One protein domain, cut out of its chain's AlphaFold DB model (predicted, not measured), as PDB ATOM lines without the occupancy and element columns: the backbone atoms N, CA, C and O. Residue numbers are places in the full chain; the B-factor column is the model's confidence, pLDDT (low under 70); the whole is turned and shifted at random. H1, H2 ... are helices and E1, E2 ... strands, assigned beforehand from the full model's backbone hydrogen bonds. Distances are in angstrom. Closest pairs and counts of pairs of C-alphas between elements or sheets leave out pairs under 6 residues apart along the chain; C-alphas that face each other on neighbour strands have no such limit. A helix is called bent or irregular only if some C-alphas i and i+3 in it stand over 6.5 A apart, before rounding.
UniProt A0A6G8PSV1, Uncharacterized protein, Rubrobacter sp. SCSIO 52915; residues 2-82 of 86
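What this domain is: This is residues 2 to 82 of the 86 residues of an uncharacterized protein of Rubrobacter sp. SCSIO 52915 (UniProt A0A6G8PSV1). The short arm H2b of a bent helix packs on a small hairpin of two strands, E1 and E2, and helix H1 crosses H2b, its later residues 12 to 16 coming near E1. The longer arm H2a is turned away from H2b and runs beside part of H1, while H3 touches no helix and is near H1. You will find 81 residues printed, with three named helices and two antiparallel strands in the order H1, E1, E2, H2, H3; the class is mostly helix. The whole is compact, with a radius of gyration of the C-alphas of 12.3 A and spans of 33 by 30 by 24 A.

How they stand to each other: Start at H1, residues 2 to 17. In the hairpin of E1, residues 21 to 26, and E2, residues 35 to 40, find N 36 and O 25 at 2.8 A and N 23 and O 38 at 3.1 A, within hydrogen-bond range. H2, residues 47 to 69, was assigned as one helix by its hydrogen bonds but is bent: C-alphas 59 and 62 are 8.2 A apart, and its arms H2a and H2b stand about perpendicular at 84 degrees. H1 touches H2b; their closest C-alphas, of Ala 8 and Gly 63, are 5.2 A apart. Residues 11 to 15 of H1 only just touch H2a, with 3 pairs of C-alphas within 8 A, the closest Leu 11 and Arg 56 at 7.8 A, at a shallow tilt of 28 degrees, opposite ways. The closest C-alphas of E1 and H2b, Val 24 and Val 65, are 6.4 A apart. H3, residues 74 to 82, is apart from E1, E2 and H2a. In H1, H2a, H2b and H3 every O i to N i+4 pair is within hydrogen-bond range.

Where its parts are: Find C-alpha 2 at (309.861, 196.952, 203.738); from there H1 runs 23.0 A to C-alpha 17. E1 spans 16.4 A and E2 16.2 A. H2a, residues 47 to 59, spans 18.3 A; H2b, residues 62 to 69, spans 10.7 A. H3 spans 12.5 A and ends at C-alpha 82, (323.721, 193.160, 181.664).

The domain as a whole: The two C-alphas farthest apart, of Glu 47 and Arg 72, are 34.4 A apart. The printed part has no cut and no long link. The model's pLDDT is under 70 at residues 2 to 5, 30 to 31, 80 and 82.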
ATOM      1  N   SER A   2     308.469 197.435 203.902       55.31
ATOM      2  CA  SER A   2     309.861 196.952 203.738       55.31
ATOM      3  C   SER A   2     310.010 195.446 203.414       55.31
ATOM      4  O   SER A   2     310.708 195.083 202.471       55.31
ATOM      5  N   GLU A   3     309.287 194.551 204.103       55.72
ATOM      6  CA  GLU A   3     309.405 193.094 203.863       55.72
ATOM      7  C   GLU A   3     308.846 192.632 202.507       55.72
ATOM      8  O   GLU A   3     309.336 191.670 201.914       55.72
ATOM      9  N   TYR A   4     307.834 193.336 201.991       60.62
ATOM     10  CA  TYR A   4     307.173 192.997 200.727       60.62
ATOM     11  C   TYR A   4     308.097 193.244 199.525       60.62
ATOM     12  O   TYR A   4     308.130 192.446 198.586       60.62
ATOM     13  N   VAL A   5     308.898 194.311 199.596       67.94
ATOM     14  CA  VAL A   5     309.933 194.638 198.604       67.94
ATOM     15  C   VAL A   5     311.098 193.651 198.697       67.94
ATOM     16  O   VAL A   5     311.583 193.186 197.669       67.94
ATOM     17  N   GLY A   6     311.495 193.246 199.910       80.69
ATOM     18  CA  GLY A   6     312.560 192.257 200.112       80.69
ATOM     19  C   GLY A   6     312.263 190.905 199.449       80.69
ATOM     20  O   GLY A   6     313.103 190.369 198.729       80.69
ATOM     21  N   ALA A   7     311.046 190.380 199.618       87.06
ATOM     22  CA  ALA A   7     310.647 189.118 198.989       87.06
ATOM     23  C   ALA A   7     310.594 189.208 197.452       87.06
ATOM     24  O   ALA A   7     311.010 188.271 196.765       87.06
ATOM     25  N   ALA A   8     310.112 190.331 196.907       89.50
ATOM     26  CA  ALA A   8     310.087 190.569 195.465       89.50
ATOM     27  C   ALA A   8     311.501 190.698 194.878       89.50
ATOM     28  O   ALA A   8     311.781 190.107 193.837       89.50
ATOM     29  N   ARG A   9     312.409 191.392 195.574       89.69
ATOM     30  CA  ARG A   9     313.816 191.537 195.178       89.69
ATOM     31  C   ARG A   9     314.529 190.194 195.111       89.69
ATOM     32  O   ARG A   9     315.133 189.873 194.091       89.69
ATOM     33  N   SER A  10     314.403 189.381 196.158       91.38
ATOM     34  CA  SER A  10     314.985 188.037 196.182       91.38
ATOM     35  C   SER A  10     314.442 187.162 195.052       91.38
ATOM     36  O   SER A  10     315.209 186.471 194.385       91.38
ATOM     37  N   LEU A  11     313.131 187.221 194.789       93.94
ATOM     38  CA  LEU A  11     312.534 186.490 193.674       93.94
ATOM     39  C   LEU A  11     313.049 186.992 192.318       93.94
ATOM     40  O   LEU A  11     313.365 186.171 191.466       93.94
ATOM     41  N   TYR A  12     313.165 188.306 192.110       92.06
ATOM     42  CA  TYR A  12     313.708 188.861 190.868       92.06
ATOM     43  C   TYR A  12     315.119 188.333 190.586       92.06
ATOM     44  O   TYR A  12     315.378 187.832 189.493       92.06
ATOM     45  N   LEU A  13     316.008 188.384 191.581       91.44
ATOM     46  CA  LEU A  13     317.381 187.895 191.447       91.44
ATOM     47  C   LEU A  13     317.428 186.397 191.136       91.44
ATOM     48  O   LEU A  13     318.199 185.975 190.278       91.44
ATOM     49  N   GLU A  14     316.572 185.595 191.771       92.81
ATOM     50  CA  GLU A  14     316.474 184.166 191.478       92.81
ATOM     51  C   GLU A  14     316.019 183.903 190.037       92.81
ATOM     52  O   GLU A  14     316.630 183.094 189.340       92.81
ATOM     53  N   LEU A  15     314.985 184.604 189.557       93.38
ATOM     54  CA  LEU A  15     314.521 184.467 188.174       93.38
ATOM     55  C   LEU A  15     315.649 184.806 187.186       93.38
ATOM     56  O   LEU A  15     315.846 184.091 186.206       93.38
ATOM     57  N   ARG A  16     316.433 185.849 187.476       90.88
ATOM     58  CA  ARG A  16     317.592 186.245 186.662       90.88
ATOM     59  C   ARG A  16     318.717 185.213 186.705       90.88
ATOM     60  O   ARG A  16     319.270 184.898 185.657       90.88
ATOM     61  N   ALA A  17     319.012 184.643 187.872       90.81
ATOM     62  CA  ALA A  17     319.998 183.572 188.022       90.81
ATOM     63  C   ALA A  17     319.595 182.290 187.270       90.81
ATOM     64  O   ALA A  17     320.453 181.568 186.771       90.81
ATOM     65  N   LEU A  18     318.290 182.038 187.126       90.69
ATOM     66  CA  LEU A  18     317.740 180.972 186.281       90.69
ATOM     67  C   LEU A  18     317.792 181.294 184.774       90.69
ATOM     68  O   LEU A  18     317.275 180.523 183.968       90.69
ATOM     69  N   GLY A  19     318.383 182.428 184.381       90.31
ATOM     70  CA  GLY A  19     318.470 182.872 182.991       90.31
ATOM     71  C   GLY A  19     317.153 183.407 182.426       90.31
ATOM     72  O   GLY A  19     317.037 183.587 181.214       90.31
ATOM     73  N   LEU A  20     316.151 183.663 183.274       92.62
ATOM     74  CA  LEU A  20     314.865 184.188 182.831       92.62
ATOM     75  C   LEU A  20     314.958 185.690 182.576       92.62
ATOM     76  O   LEU A  20     315.561 186.457 183.336       92.62
ATOM     77  N   LYS A  21     314.293 186.131 181.511       91.69
ATOM     78  CA  LYS A  21     314.120 187.552 181.222       91.69
ATOM     79  C   LYS A  21     312.840 188.019 181.907       91.69
ATOM     80  O   LYS A  21     311.802 187.383 181.762       91.69
ATOM     81  N   VAL A  22     312.931 189.103 182.675       91.81
ATOM     82  CA  VAL A  22     311.816 189.655 183.453       91.81
ATOM     83  C   VAL A  22     311.731 191.149 183.181       91.81
ATOM     84  O   VAL A  22     312.711 191.861 183.410       91.81
ATOM     85  N   TRP A  23     310.583 191.612 182.698       90.62
ATOM     86  CA  TRP A  23     310.324 193.024 182.433       90.62
ATOM     87  C   TRP A  23     308.846 193.359 182.640       90.62
ATOM     88  O   TRP A  23     308.007 192.468 182.782       90.62
ATOM     89  N   VAL A  24     308.554 194.655 182.714       90.50
ATOM     90  CA  VAL A  24     307.186 195.175 182.731       90.50
ATOM     91  C   VAL A  24     306.835 195.712 181.353       90.50
ATOM     92  O   VAL A  24     307.704 196.240 180.660       90.50
ATOM     93  N   GLU A  25     305.575 195.566 180.975       89.88
ATOM     94  CA  GLU A  25     304.990 196.177 179.781       89.88
ATOM     95  C   GLU A  25     303.718 196.909 180.187       89.88
ATOM     96  O   GLU A  25     303.113 196.554 181.202       89.88
ATOM     97  N   ASP A  26     303.332 197.920 179.412       87.00
ATOM     98  CA  ASP A  26     302.046 198.586 179.595       87.00
ATOM     99  C   ASP A  26     300.924 197.557 179.390       87.00
ATOM    100  O   ASP A  26     300.886 196.836 178.391       87.00
ATOM    101  N   ASP A  27     300.022 197.474 180.358       85.19
ATOM    102  CA  ASP A  27     298.874 196.576 180.372       85.19
ATOM    103  C   ASP A  27     297.702 197.355 180.980       85.19
ATOM    104  O   ASP A  27     297.615 197.461 182.204       85.19
ATOM    105  N   PRO A  28     296.806 197.929 180.159       75.25
ATOM    106  CA  PRO A  28     295.650 198.685 180.645       75.25
ATOM    107  C   PRO A  28     294.693 197.845 181.504       75.25
ATOM    108  O   PRO A  28     293.931 198.397 182.292       75.25
ATOM    109  N   ASP A  29     294.744 196.516 181.364       78.44
ATOM    110  CA  ASP A  29     294.017 195.553 182.198       78.44
ATOM    111  C   ASP A  29     294.891 195.029 183.363       78.44
ATOM    112  O   ASP A  29     294.514 194.133 184.131       78.44
ATOM    113  N   GLY A  30     296.092 195.586 183.501       67.88
ATOM    114  CA  GLY A  30     297.091 195.270 184.498       67.88
ATOM    115  C   GLY A  30     296.653 195.713 185.887       67.88
ATOM    116  O   GLY A  30     296.229 196.836 186.128       67.88
ATOM    117  N   VAL A  31     296.807 194.817 186.859       67.00
ATOM    118  CA  VAL A  31     296.337 195.041 188.238       67.00
ATOM    119  C   VAL A  31     297.128 196.146 188.964       67.00
ATOM    120  O   VAL A  31     296.640 196.709 189.940       67.00
ATOM    121  N   VAL A  32     298.353 196.458 188.523       75.75
ATOM    122  CA  VAL A  32     299.253 197.390 189.223       75.75
ATOM    123  C   VAL A  32     299.743 198.470 188.284       75.75
ATOM    124  O   VAL A  32     300.573 198.191 187.424       75.75
ATOM    125  N   LEU A  33     299.292 199.704 188.533       79.00
ATOM    126  CA  LEU A  33     299.723 200.909 187.817       79.00
ATOM    127  C   LEU A  33     299.588 200.789 186.289       79.00
ATOM    128  O   LEU A  33     300.379 201.393 185.576       79.00
ATOM    129  N   ASP A  34     298.631 199.990 185.811       84.50
ATOM    130  CA  ASP A  34     298.437 199.684 184.390       84.50
ATOM    131  C   ASP A  34     299.671 199.016 183.741       84.50
ATOM    132  O   ASP A  34     299.963 199.209 182.563       84.50
ATOM    133  N   TYR A  35     300.414 198.220 184.527       83.00
ATOM    134  CA  TYR A  35     301.541 197.410 184.059       83.00
ATOM    135  C   TYR A  35     301.309 195.904 184.229       83.00
ATOM    136  O   TYR A  35     300.864 195.387 185.266       83.00
ATOM    137  N   GLY A  36     301.735 195.176 183.202       87.62
ATOM    138  CA  GLY A  36     301.882 193.733 183.162       87.62
ATOM    139  C   GLY A  36     303.290 193.308 183.574       87.62
ATOM    140  O   GLY A  36     304.234 194.095 183.590       87.62
ATOM    141  N   LEU A  37     303.444 192.026 183.909       91.06
ATOM    142  CA  LEU A  37     304.749 191.420 184.174       91.06
ATOM    143  C   LEU A  37     304.980 190.309 183.157       91.06
ATOM    144  O   LEU A  37     304.249 189.316 183.160       91.06
ATOM    145  N   ILE A  38     306.029 190.450 182.356       92.19
ATOM    146  CA  ILE A  38     306.453 189.437 181.399       92.19
ATOM    147  C   ILE A  38     307.651 188.678 181.959       92.19
ATOM    148  O   ILE A  38     308.615 189.262 182.462       92.19
ATOM    149  N   VAL A  39     307.569 187.348 181.884       93.62
ATOM    150  CA  VAL A  39     308.651 186.431 182.250       93.62
ATOM    151  C   VAL A  39     308.864 185.448 181.107       93.62
ATOM    152  O   VAL A  39     308.048 184.550 180.895       93.62
ATOM    153  N   ASP A  40     309.977 185.597 180.397       93.94
ATOM    154  CA  ASP A  40     310.367 184.716 179.298       93.94
ATOM    155  C   ASP A  40     311.434 183.701 179.734       93.94
ATOM    156  O   ASP A  40     312.207 183.929 180.668       93.94
ATOM    157  N   GLY A  41     311.449 182.547 179.065       93.00
ATOM    158  CA  GLY A  41     312.352 181.427 179.341       93.00
ATOM    159  C   GLY A  41     311.790 180.356 180.280       93.00
ATOM    160  O   GLY A  41     312.400 179.299 180.425       93.00
ATOM    161  N   LEU A  42     310.597 180.550 180.865       92.69
ATOM    162  CA  LEU A  42     309.988 179.573 181.791       92.69
ATOM    163  C   LEU A  42     309.806 178.181 181.171       92.69
ATOM    164  O   LEU A  42     309.886 177.181 181.877       92.69
ATOM    165  N   ARG A  43     309.565 178.114 179.856       90.44
ATOM    166  CA  ARG A  43     309.410 176.859 179.097       90.44
ATOM    167  C   ARG A  43     310.694 176.030 178.999       90.44
ATOM    168  O   ARG A  43     310.613 174.848 178.699       90.44
ATOM    169  N   SER A  44     311.851 176.651 179.215       91.88
ATOM    170  CA  SER A  44     313.157 175.989 179.160       91.88
ATOM    171  C   SER A  44     313.553 175.371 180.503       91.88
ATOM    172  O   SER A  44     314.560 174.673 180.585       91.88
ATOM    173  N   LEU A  45     312.777 175.623 181.563       93.12
ATOM    174  CA  LEU A  45     312.982 175.019 182.874       93.12
ATOM    175  C   LEU A  45     312.272 173.660 182.971       93.12
ATOM    176  O   LEU A  45     311.223 173.472 182.348       93.12
ATOM    177  N   PRO A  46     312.763 172.734 183.819       95.25
ATOM    178  CA  PRO A  46     312.007 171.540 184.189       95.25
ATOM    179  C   PRO A  46     310.607 171.906 184.703       95.25
ATOM    180  O   PRO A  46     310.463 172.873 185.452       95.25
ATOM    181  N   GLU A  47     309.580 171.125 184.352       93.81
ATOM    182  CA  GLU A  47     308.171 171.466 184.633       93.81
ATOM    183  C   GLU A  47     307.896 171.731 186.123       93.81
ATOM    184  O   GLU A  47     307.153 172.647 186.481       93.81
ATOM    185  N   THR A  48     308.543 170.989 187.022       93.62
ATOM    186  CA  THR A  48     308.446 171.210 188.474       93.62
ATOM    187  C   THR A  48     308.985 172.581 188.887       93.62
ATOM    188  O   THR A  48     308.323 173.311 189.634       93.62
ATOM    189  N   SER A  49     310.144 172.971 188.354       92.38
ATOM    190  CA  SER A  49     310.759 174.284 188.567       92.38
ATOM    191  C   SER A  49     309.924 175.401 187.942       92.38
ATOM    192  O   SER A  49     309.637 176.394 188.611       92.38
ATOM    193  N   ALA A  50     309.447 175.217 186.708       94.00
ATOM    194  CA  ALA A  50     308.590 176.176 186.015       94.00
ATOM    195  C   ALA A  50     307.278 176.413 186.780       94.00
ATOM    196  O   ALA A  50     306.853 177.554 186.974       94.00
ATOM    197  N   ARG A  51     306.647 175.347 187.286       94.69
ATOM    198  CA  ARG A  51     305.422 175.433 188.092       94.69
ATOM    199  C   ARG A  51     305.656 176.153 189.420       94.69
ATOM    200  O   ARG A  51     304.832 176.982 189.815       94.69
ATOM    201  N   SER A  52     306.773 175.870 190.092       93.94
ATOM    202  CA  SER A  52     307.167 176.569 191.320       93.94
ATOM    203  C   SER A  52     307.392 178.065 191.064       93.94
ATOM    204  O   SER A  52     306.812 178.905 191.762       93.94
ATOM    205  N   ALA A  53     308.135 178.405 190.006       94.00
ATOM    206  CA  ALA A  53     308.385 179.782 189.591       94.00
ATOM    207  C   ALA A  53     307.074 180.522 189.284       94.00
ATOM    208  O   ALA A  53     306.819 181.569 189.875       94.00
ATOM    209  N   ARG A  54     306.178 179.943 188.468       94.69
ATOM    210  CA  ARG A  54     304.855 180.525 188.157       94.69
ATOM    211  C   ARG A  54     304.039 180.829 189.414       94.69
ATOM    212  O   ARG A  54     303.449 181.902 189.528       94.69
ATOM    213  N   ARG A  55     304.016 179.909 190.388       95.06
ATOM    214  CA  ARG A  55     303.292 180.111 191.655       95.06
ATOM    215  C   ARG A  55     303.855 181.294 192.443       95.06
ATOM    216  O   ARG A  55     303.080 182.075 192.996       95.06
ATOM    217  N   ARG A  56     305.181 181.418 192.508       94.50
ATOM    218  CA  ARG A  56     305.863 182.499 193.235       94.50
ATOM    219  C   ARG A  56     305.709 183.840 192.527       94.50
ATOM    220  O   ARG A  56     305.361 184.810 193.188       94.50
ATOM    221  N   ILE A  57     305.851 183.868 191.202       93.75
ATOM    222  CA  ILE A  57     305.595 185.049 190.369       93.75
ATOM    223  C   ILE A  57     304.180 185.565 190.619       93.75
ATOM    224  O   ILE A  57     304.012 186.730 190.950       93.75
ATOM    225  N   ARG A  58     303.163 184.695 190.565       92.56
ATOM    226  CA  ARG A  58     301.775 185.105 190.826       92.56
ATOM    227  C   ARG A  58     301.593 185.701 192.224       92.56
ATOM    228  O   ARG A  58     300.871 186.677 192.371       92.56
ATOM    229  N   ARG A  59     302.242 185.129 193.244       92.44
ATOM    230  CA  ARG A  59     302.159 185.617 194.631       92.44
ATOM    231  C   ARG A  59     302.814 186.987 194.820       92.44
ATOM    232  O   ARG A  59     302.384 187.735 195.686       92.44
ATOM    233  N   HIS A  60     303.853 187.290 194.048       91.50
ATOM    234  CA  HIS A  60     304.671 188.493 194.212       91.50
ATOM    235  C   HIS A  60     304.601 189.438 193.001       91.50
ATOM    236  O   HIS A  60     305.457 190.309 192.878       91.50
ATOM    237  N   LYS A  61     303.596 189.287 192.120       90.38
ATOM    238  CA  LYS A  61     303.478 190.044 190.859       90.38
ATOM    239  C   LYS A  61     303.568 191.547 191.106       90.38
ATOM    240  O   LYS A  61     304.381 192.213 190.481       90.38
ATOM    241  N   GLU A  62     302.790 192.056 192.054       89.44
ATOM    242  CA  GLU A  62     302.738 193.490 192.362       89.44
ATOM    243  C   GLU A  62     304.085 194.024 192.852       89.44
ATOM    244  O   GLU A  62     304.572 195.043 192.371       89.44
ATOM    245  N   GLY A  63     304.728 193.288 193.761       90.19
ATOM    246  CA  GLY A  63     306.052 193.638 194.263       90.19
ATOM    247  C   GLY A  63     307.105 193.630 193.156       90.19
ATOM    248  O   GLY A  63     307.954 194.510 193.137       90.19
ATOM    249  N   LEU A  64     307.032 192.681 192.218       90.81
ATOM    250  CA  LEU A  64     307.925 192.629 191.060       90.81
ATOM    251  C   LEU A  64     307.696 193.807 190.106       90.81
ATOM    252  O   LEU A  64     308.673 194.382 189.641       90.81
ATOM    253  N   VAL A  65     306.442 194.188 189.842       89.81
ATOM    254  CA  VAL A  65     306.117 195.361 189.013       89.81
ATOM    255  C   VAL A  65     306.680 196.632 189.648       89.81
ATOM    256  O   VAL A  65     307.438 197.353 189.006       89.81
ATOM    257  N   LEU A  66     306.396 196.870 190.932       88.19
ATOM    258  CA  LEU A  66     306.905 198.043 191.651       88.19
ATOM    259  C   LEU A  66     308.437 198.076 191.686       88.19
ATOM    260  O   LEU A  66     309.038 199.117 191.438       88.19
ATOM    261  N   LEU A  67     309.069 196.926 191.938       88.06
ATOM    262  CA  LEU A  67     310.522 196.777 191.924       88.06
ATOM    263  C   LEU A  67     311.109 197.103 190.539       88.06
ATOM    264  O   LEU A  67     312.145 197.755 190.432       88.06
ATOM    265  N   LEU A  68     310.446 196.661 189.469       86.94
ATOM    266  CA  LEU A  68     310.892 196.886 188.098       86.94
ATOM    267  C   LEU A  68     310.692 198.327 187.622       86.94
ATOM    268  O   LEU A  68     311.461 198.775 186.771       86.94
ATOM    269  N   LEU A  69     309.724 199.047 188.182       85.88
ATOM    270  CA  LEU A  69     309.517 200.470 187.928       85.88
ATOM    271  C   LEU A  69     310.446 201.354 188.773       85.88
ATOM    272  O   LEU A  69     310.787 202.460 188.351       85.88
ATOM    273  N   ASP A  70     310.907 200.871 189.932       84.62
ATOM    274  CA  ASP A  70     311.870 201.607 190.745       84.62
ATOM    275  C   ASP A  70     313.259 201.603 190.080       84.62
ATOM    276  O   ASP A  70     313.924 200.574 189.903       84.62
ATOM    277  N   ARG A  71     313.698 202.798 189.677       73.88
ATOM    278  CA  ARG A  71     315.011 203.056 189.057       73.88
ATOM    279  C   ARG A  71     316.081 203.475 190.061       73.88
ATOM    280  O   ARG A  71     317.155 203.906 189.672       73.88
ATOM    281  N   ARG A  72     315.776 203.416 191.356       75.62
ATOM    282  CA  ARG A  72     316.700 203.833 192.419       75.62
ATOM    283  C   ARG A  72     317.486 202.675 193.036       75.62
ATOM    284  O   ARG A  72     318.344 202.944 193.868       75.62
ATOM    285  N   ASP A  73     317.224 201.424 192.645       73.44
ATOM    286  CA  ASP A  73     317.994 200.259 193.109       73.44
ATOM    287  C   ASP A  73     319.193 199.997 192.167       73.44
ATOM    288  O   ASP A  73     318.999 199.551 191.028       73.44
ATOM    289  N   PRO A  74     320.435 200.275 192.608       70.00
ATOM    290  CA  PRO A  74     321.625 200.183 191.764       70.00
ATOM    291  C   PRO A  74     321.971 198.745 191.357       70.00
ATOM    292  O   PRO A  74     322.516 198.546 190.268       70.00
ATOM    293  N   ASP A  75     321.630 197.745 192.178       73.06
ATOM    294  CA  ASP A  75     321.886 196.338 191.850       73.06
ATOM    295  C   ASP A  75     320.955 195.889 190.719       73.06
ATOM    296  O   ASP A  75     321.373 195.196 189.790       73.06
ATOM    297  N   LEU A  76     319.697 196.339 190.745       71.25
ATOM    298  CA  LEU A  76     318.757 196.079 189.655       71.25
ATOM    299  C   LEU A  76     319.174 196.785 188.372       71.25
ATOM    300  O   LEU A  76     319.087 196.200 187.296       71.25
ATOM    301  N   ASP A  77     319.669 198.015 188.469       76.12
ATOM    302  CA  ASP A  77     320.189 198.735 187.310       76.12
ATOM    303  C   ASP A  77     321.432 198.072 186.706       76.12
ATOM    304  O   ASP A  77     321.636 198.144 185.491       76.12
ATOM    305  N   ALA A  78     322.263 197.407 187.512       77.31
ATOM    306  CA  ALA A  78     323.361 196.588 187.006       77.31
ATOM    307  C   ALA A  78     322.827 195.355 186.257       77.31
ATOM    308  O   ALA A  78     323.140 195.167 185.079       77.31
ATOM    309  N   VAL A  79     321.929 194.585 186.883       71.69
ATOM    310  CA  VAL A  79     321.332 193.375 186.289       71.69
ATOM    311  C   VAL A  79     320.548 193.683 185.003       71.69
ATOM    312  O   VAL A  79     320.595 192.907 184.043       71.69
ATOM    313  N   ARG A  80     319.845 194.821 184.945       69.94
ATOM    314  CA  ARG A  80     319.153 195.310 183.737       69.94
ATOM    315  C   ARG A  80     320.141 195.603 182.607       69.94
ATOM    316  O   ARG A  80     319.934 195.132 181.489       69.94
ATOM    317  N   ARG A  81     321.225 196.331 182.901       73.12
ATOM    318  CA  ARG A  81     322.256 196.691 181.912       73.12
ATOM    319  C   ARG A  81     322.989 195.477 181.351       73.12
ATOM    320  O   ARG A  81     323.336 195.481 180.173       73.12
ATOM    321  N   GLU A  82     323.190 194.437 182.152       68.81
ATOM    322  CA  GLU A  82     323.721 193.160 181.664       68.81
ATOM    323  C   GLU A  82     322.744 192.472 180.703       68.81
ATOM    324  O   GLU A  82     323.145 192.004 179.641       68.81
TER     325      GLU A  82